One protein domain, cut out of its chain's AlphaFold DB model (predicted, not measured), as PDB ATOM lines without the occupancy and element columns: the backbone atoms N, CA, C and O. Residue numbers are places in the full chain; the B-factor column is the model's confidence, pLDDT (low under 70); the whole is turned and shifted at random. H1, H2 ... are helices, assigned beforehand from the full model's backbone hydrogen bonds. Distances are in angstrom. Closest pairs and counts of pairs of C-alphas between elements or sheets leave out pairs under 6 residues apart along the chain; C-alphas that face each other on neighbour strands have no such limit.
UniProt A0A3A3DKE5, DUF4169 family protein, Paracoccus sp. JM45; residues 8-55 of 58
ATOM      1  N   ARG A   8       2.770   4.870  26.232       94.69
ATOM      2  CA  ARG A   8       3.057   4.050  25.045       94.69
ATOM      3  C   ARG A   8       2.763   4.818  23.761       94.69
ATOM      4  O   ARG A   8       3.569   4.773  22.830       94.69
ATOM      5  N   THR A   9       1.630   5.516  23.696       93.44
ATOM      6  CA  THR A   9       1.268   6.303  22.507       93.44
ATOM      7  C   THR A   9       2.187   7.509  22.357       93.44
ATOM      8  O   THR A   9       2.647   7.768  21.247       93.44
ATOM      9  N   ALA A  10       2.546   8.166  23.463       93.06
ATOM     10  CA  ALA A  10       3.487   9.283  23.471       93.06
ATOM     11  C   ALA A  10       4.881   8.885  22.951       93.06
ATOM     12  O   ALA A  10       5.440   9.574  22.101       93.06
ATOM     13  N   ARG A  11       5.424   7.741  23.394       94.69
ATOM     14  CA  ARG A  11       6.705   7.211  22.887       94.69
ATOM     15  C   ARG A  11       6.629   6.887  21.395       94.69
ATOM     16  O   ARG A  11       7.454   7.363  20.627       94.69
ATOM     17  N   LYS A  12       5.581   6.177  20.964       95.62
ATOM     18  CA  LYS A  12       5.370   5.856  19.543       95.62
ATOM     19  C   LYS A  12       5.233   7.110  18.678       95.62
ATOM     20  O   LYS A  12       5.646   7.108  17.521       95.62
ATOM     21  N   GLN A  13       4.604   8.161  19.198       93.56
ATOM     22  CA  GLN A  13       4.487   9.425  18.486       93.56
ATOM     23  C   GLN A  13       5.855  10.087  18.336       93.56
ATOM     24  O   GLN A  13       6.245  10.373  17.209       93.56
ATOM     25  N   ARG A  14       6.621  10.186  19.429       92.56
ATOM     26  CA  ARG A  14       7.995  10.701  19.410       92.56
ATOM     27  C   ARG A  14       8.864   9.969  18.387       92.56
ATOM     28  O   ARG A  14       9.509  10.621  17.579       92.56
ATOM     29  N   ASP A  15       8.823   8.639  18.362       94.44
ATOM     30  CA  ASP A  15       9.617   7.838  17.419       94.44
ATOM     31  C   ASP A  15       9.190   8.034  15.956       94.44
ATOM     32  O   ASP A  15       9.989   7.882  15.035       94.44
ATOM     33  N   ARG A  16       7.911   8.339  15.709       93.62
ATOM     34  CA  ARG A  16       7.437   8.690  14.362       93.62
ATOM     35  C   ARG A  16       7.880  10.093  13.971       93.62
ATOM     36  O   ARG A  16       8.260  10.296  12.824       93.62
ATOM     37  N   ASP A  17       7.848  11.034  14.905       92.50
ATOM     38  CA  ASP A  17       8.239  12.420  14.662       92.50
ATOM     39  C   ASP A  17       9.745  12.527  14.391       92.50
ATOM     40  O   ASP A  17      10.141  13.179  13.426       92.50
ATOM     41  N   THR A  18      10.581  11.798  15.139       90.38
ATOM     42  CA  THR A  18      12.029  11.723  14.874       90.38
ATOM     43  C   THR A  18      12.327  11.127  13.501       90.38
ATOM     44  O   THR A  18      13.164  11.656  12.770       90.38
ATOM     45  N   LYS A  19      11.610  10.066  13.105       89.56
ATOM     46  CA  LYS A  19      11.744   9.465  11.769       89.56
ATOM     47  C   LYS A  19      11.320  10.415  10.650       89.56
ATOM     48  O   LYS A  19      12.003  10.454   9.630       89.56
ATOM     49  N   ARG A  20      10.239  11.185  10.827       88.31
ATOM     50  CA  ARG A  20       9.826  12.202   9.840       88.31
ATOM     51  C   ARG A  20      10.873  13.301   9.708       88.31
ATOM     52  O   ARG A  20      11.339  13.525   8.603       88.31
ATOM     53  N   ALA A  21      11.343  13.867  10.821       84.75
ATOM     54  CA  ALA A  21      12.380  14.899  10.799       84.75
ATOM     55  C   ALA A  21      13.680  14.417  10.125       84.75
ATOM     56  O   ALA A  21      14.277  15.136   9.326       84.75
ATOM     57  N   ALA A  22      14.104  13.177  10.392       83.00
ATOM     58  CA  ALA A  22      15.256  12.579   9.716       83.00
ATOM     59  C   ALA A  22      15.017  12.393   8.204       83.00
ATOM     60  O   ALA A  22      15.932  12.603   7.401       83.00
ATOM     61  N   GLY A  23      13.791  12.025   7.819       77.12
ATOM     62  CA  GLY A  23      13.353  11.932   6.429       77.12
ATOM     63  C   GLY A  23      13.387  13.282   5.718       77.12
ATOM     64  O   GLY A  23      13.972  13.370   4.645       77.12
ATOM     65  N   ASP A  24      12.869  14.336   6.344       76.69
ATOM     66  CA  ASP A  24      12.836  15.693   5.786       76.69
ATOM     67  C   ASP A  24      14.250  16.255   5.585       76.69
ATOM     68  O   ASP A  24      14.577  16.787   4.523       76.69
ATOM     69  N   VAL A  25      15.142  16.051   6.562       76.75
ATOM     70  CA  VAL A  25      16.565  16.418   6.447       76.75
ATOM     71  C   VAL A  25      17.242  15.654   5.308       76.75
ATOM     72  O   VAL A  25      18.066  16.213   4.582       76.75
ATOM     73  N   SER A  26      16.910  14.375   5.137       72.88
ATOM     74  CA  SER A  26      17.454  13.551   4.055       72.88
ATOM     75  C   SER A  26      16.898  13.980   2.697       72.88
ATOM     76  O   SER A  26      17.664  14.123   1.750       72.88
ATOM     77  N   ALA A  27      15.601  14.267   2.597       73.12
ATOM     78  CA  ALA A  27      14.961  14.764   1.384       73.12
ATOM     79  C   ALA A  27      15.542  16.119   0.957       73.12
ATOM     80  O   ALA A  27      15.841  16.300  -0.217       73.12
ATOM     81  N   ALA A  28      15.814  17.025   1.899       75.25
ATOM     82  CA  ALA A  28      16.498  18.283   1.607       75.25
ATOM     83  C   ALA A  28      17.934  18.064   1.089       75.25
ATOM     84  O   ALA A  28      18.366  18.723   0.149       75.25
ATOM     85  N   LYS A  29      18.673  17.101   1.661       68.94
ATOM     86  CA  LYS A  29      20.053  16.779   1.246       68.94
ATOM     87  C   LYS A  29      20.139  16.031  -0.086       68.94
ATOM     88  O   LYS A  29      21.128  16.184  -0.802       68.94
ATOM     89  N   HIS A  30      19.159  15.180  -0.381       69.06
ATOM     90  CA  HIS A  30      19.151  14.289  -1.544       69.06
ATOM     91  C   HIS A  30      18.262  14.781  -2.692       69.06
ATOM     92  O   HIS A  30      18.425  14.300  -3.809       69.06
ATOM     93  N   GLY A  31      17.367  15.738  -2.443       69.81
ATOM     94  CA  GLY A  31      16.586  16.442  -3.464       69.81
ATOM     95  C   GLY A  31      17.360  17.565  -4.158       69.81
ATOM     96  O   GLY A  31      16.869  18.156  -5.115       69.81
ATOM     97  N   GLU A  32      18.575  17.863  -3.700       71.31
ATOM     98  CA  GLU A  32      19.449  18.840  -4.336       71.31
ATOM     99  C   GLU A  32      19.978  18.311  -5.677       71.31
ATOM    100  O   GLU A  32      20.468  17.182  -5.780       71.31
ATOM    101  N   ALA A  33      19.895  19.145  -6.718       72.19
ATOM    102  CA  ALA A  33      20.408  18.811  -8.038       72.19
ATOM    103  C   ALA A  33      21.913  18.490  -7.970       72.19
ATOM    104  O   ALA A  33      22.682  19.194  -7.312       72.19
ATOM    105  N   LYS A  34      22.347  17.454  -8.702       74.12
ATOM    106  CA  LYS A  34      23.756  17.022  -8.787       74.12
ATOM    107  C   LYS A  34      24.774  18.181  -8.905       74.12
ATOM    108  O   LYS A  34      25.706  18.175  -8.104       74.12
ATOM    109  N   PRO A  35      24.603  19.189  -9.793       80.38
ATOM    110  CA  PRO A  35      25.570  20.288  -9.910       80.38
ATOM    111  C   PRO A  35      25.708  21.147  -8.643       80.38
ATOM    112  O   PRO A  35      26.815  21.561  -8.313       80.38
ATOM    113  N   LEU A  36      24.622  21.379  -7.900       78.62
ATOM    114  CA  LEU A  36      24.652  22.164  -6.657       78.62
ATOM    115  C   LEU A  36      25.384  21.408  -5.541       78.62
ATOM    116  O   LEU A  36      26.223  21.973  -4.835       78.62
ATOM    117  N   ARG A  37      25.147  20.094  -5.451       81.50
ATOM    118  CA  ARG A  37      25.852  19.231  -4.499       81.50
ATOM    119  C   ARG A  37      27.355  19.216  -4.763       81.50
ATOM    120  O   ARG A  37      28.139  19.248  -3.815       81.50
ATOM    121  N   ASP A  38      27.746  19.156  -6.030       83.06
ATOM    122  CA  ASP A  38      29.152  19.130  -6.431       83.06
ATOM    123  C   ASP A  38      29.823  20.492  -6.167       83.06
ATOM    124  O   ASP A  38      30.923  20.529  -5.616       83.06
ATOM    125  N   GLN A  39      29.128  21.610  -6.416       87.19
ATOM    126  CA  GLN A  39      29.602  22.956  -6.064       87.19
ATOM    127  C   GLN A  39      29.843  23.110  -4.554       87.19
ATOM    128  O   GLN A  39      30.890  23.599  -4.133       87.19
ATOM    129  N   ARG A  40      28.898  22.657  -3.724       86.44
ATOM    130  CA  ARG A  40      29.024  22.705  -2.260       86.44
ATOM    131  C   ARG A  40      30.199  21.870  -1.749       86.44
ATOM    132  O   ARG A  40      30.894  22.304  -0.834       86.44
ATOM    133  N   LYS A  41      30.435  20.692  -2.335       87.31
ATOM    134  CA  LYS A  41      31.610  19.866  -2.012       87.31
ATOM    135  C   LYS A  41      32.912  20.562  -2.394       87.31
ATOM    136  O   LYS A  41      33.796  20.664  -1.553       87.31
ATOM    137  N   ALA A  42      32.998  21.096  -3.613       91.06
ATOM    138  CA  ALA A  42      34.184  21.809  -4.079       91.06
ATOM    139  C   ALA A  42      34.510  23.026  -3.195       91.06
ATOM    140  O   ALA A  42      35.676  23.268  -2.886       91.06
ATOM    141  N   GLN A  43      33.484  23.753  -2.737       91.75
ATOM    142  CA  GLN A  43      33.653  24.863  -1.800       91.75
ATOM    143  C   GLN A  43      34.213  24.383  -0.454       91.75
ATOM    144  O   GLN A  43      35.215  24.916   0.020       91.75
ATOM    145  N   ALA A  44      33.628  23.327   0.121       91.69
ATOM    146  CA  ALA A  44      34.097  22.753   1.381       91.69
ATOM    147  C   ALA A  44      35.549  22.246   1.294       91.69
ATOM    148  O   ALA A  44      36.332  22.462   2.215       91.69
ATOM    149  N   GLU A  45      35.935  21.620   0.180       91.31
ATOM    150  CA  GLU A  45      37.311  21.172  -0.067       91.31
ATOM    151  C   GLU A  45      38.288  22.340  -0.243       91.31
ATOM    152  O   GLU A  45      39.441  22.266   0.182       91.31
ATOM    153  N   GLN A  46      37.860  23.428  -0.889       91.88
ATOM    154  CA  GLN A  46      38.680  24.629  -1.004       91.88
ATOM    155  C   GLN A  46      38.926  25.248   0.373       91.88
ATOM    156  O   GLN A  46      40.057  25.619   0.684       91.88
ATOM    157  N   ASP A  47      37.885  25.346   1.193       91.94
ATOM    158  CA  ASP A  47      37.980  25.948   2.517       91.94
ATOM    159  C   ASP A  47      38.784  25.068   3.478       91.94
ATOM    160  O   ASP A  47      39.634  25.590   4.197       91.94
ATOM    161  N   ALA A  48      38.634  23.741   3.410       90.50
ATOM    162  CA  ALA A  48      39.492  22.802   4.130       90.50
ATOM    163  C   ALA A  48      40.970  22.980   3.753       90.50
ATOM    164  O   ALA A  48      41.803  23.151   4.635       90.50
ATOM    165  N   ARG A  49      41.294  23.059   2.454       88.81
ATOM    166  CA  ARG A  49      42.674  23.296   1.995       88.81
ATOM    167  C   ARG A  49      43.243  24.629   2.470       88.81
ATOM    168  O   ARG A  49      44.423  24.691   2.803       88.81
ATOM    169  N   LYS A  50      42.434  25.694   2.494       89.06
ATOM    170  CA  LYS A  50      42.861  26.987   3.052       89.06
ATOM    171  C   LYS A  50      43.188  26.838   4.536       89.06
ATOM    172  O   LYS A  50      44.250  27.269   4.962       89.06
ATOM    173  N   LEU A  51      42.296  26.215   5.306       89.06
ATOM    174  CA  LEU A  51      42.491  26.006   6.742       89.06
ATOM    175  C   LEU A  51      43.712  25.132   7.037       89.06
ATOM    176  O   LEU A  51      44.503  25.495   7.902       89.06
ATOM    177  N   ASP A  52      43.903  24.044   6.293       86.00
ATOM    178  CA  ASP A  52      45.076  23.179   6.418       86.00
ATOM    179  C   ASP A  52      46.365  23.934   6.068       86.00
ATOM    180  O   ASP A  52      47.334  23.856   6.811       86.00
ATOM    181  N   GLY A  53      46.369  24.751   5.008       82.69
ATOM    182  CA  GLY A  53      47.513  25.611   4.678       82.69
ATOM    183  C   GLY A  53      47.800  26.707   5.715       82.69
ATOM    184  O   GLY A  53      48.899  27.258   5.741       82.69
ATOM    185  N   HIS A  54      46.829  27.033   6.572       82.62
ATOM    186  CA  HIS A  54      46.988  27.953   7.699       82.62
ATOM    187  C   HIS A  54      47.297  27.244   9.023       82.62
ATOM    188  O   HIS A  54      47.541  27.923  10.027       82.62
ATOM    189  N   ARG A  55      47.299  25.907   9.054       78.12
ATOM    190  CA  ARG A  55      47.708  25.142  10.229       78.12
ATOM    191  C   ARG A  55      49.225  25.265  10.373       78.12
ATOM    192  O   ARG A  55      49.973  24.981   9.445       78.12
TER     193      ARG A  55
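AT A GLANCE: This is residues 8 to 55 of the 58 residues of the protein "DUF4169 family protein" of Paracoccus sp. JM45 (UniProt A0A3A3DKE5). Two long helices make the arms of a wide, open V, with a tight link at its corner and nothing packed between the arms. The first arm, H1, makes one side, and the second, H2, makes the other before a short tail. The printed part has 48 residues, with two named helices in the order H1, H2 and no named strand; the class is all helix. It is extended, with a radius of gyration of the C-alphas of 17.8 A, and flat, with spans of 53 by 29 by 5 A.

HOW THE PARTS SIT: H1, residues 8 to 30, and H2, residues 34 to 53, are apart, with no C-alpha of the one within 8 A of the other. A tight link of 3 residues joins them. Residues 8 to 28, 30 to 36 and 38 to 55 stand free. In H1 and H2, every O i to N i+4 pair is within hydrogen-bond range.

IN THESE COORDINATES: H1 measures 32.7 A from C-alpha 8 at (3.057, 4.050, 25.045) to C-alpha 30 at (19.151, 14.289, -1.544). H2 measures 28.6 A from C-alpha 34 to C-alpha 53 at (47.513, 25.611, 4.678).

THE WHOLE: The C-alphas farthest apart, of Arg 8 and Gly 53, are 53.4 A apart. The printed part has no cut. Residues 29 to 31 have pLDDT under 70.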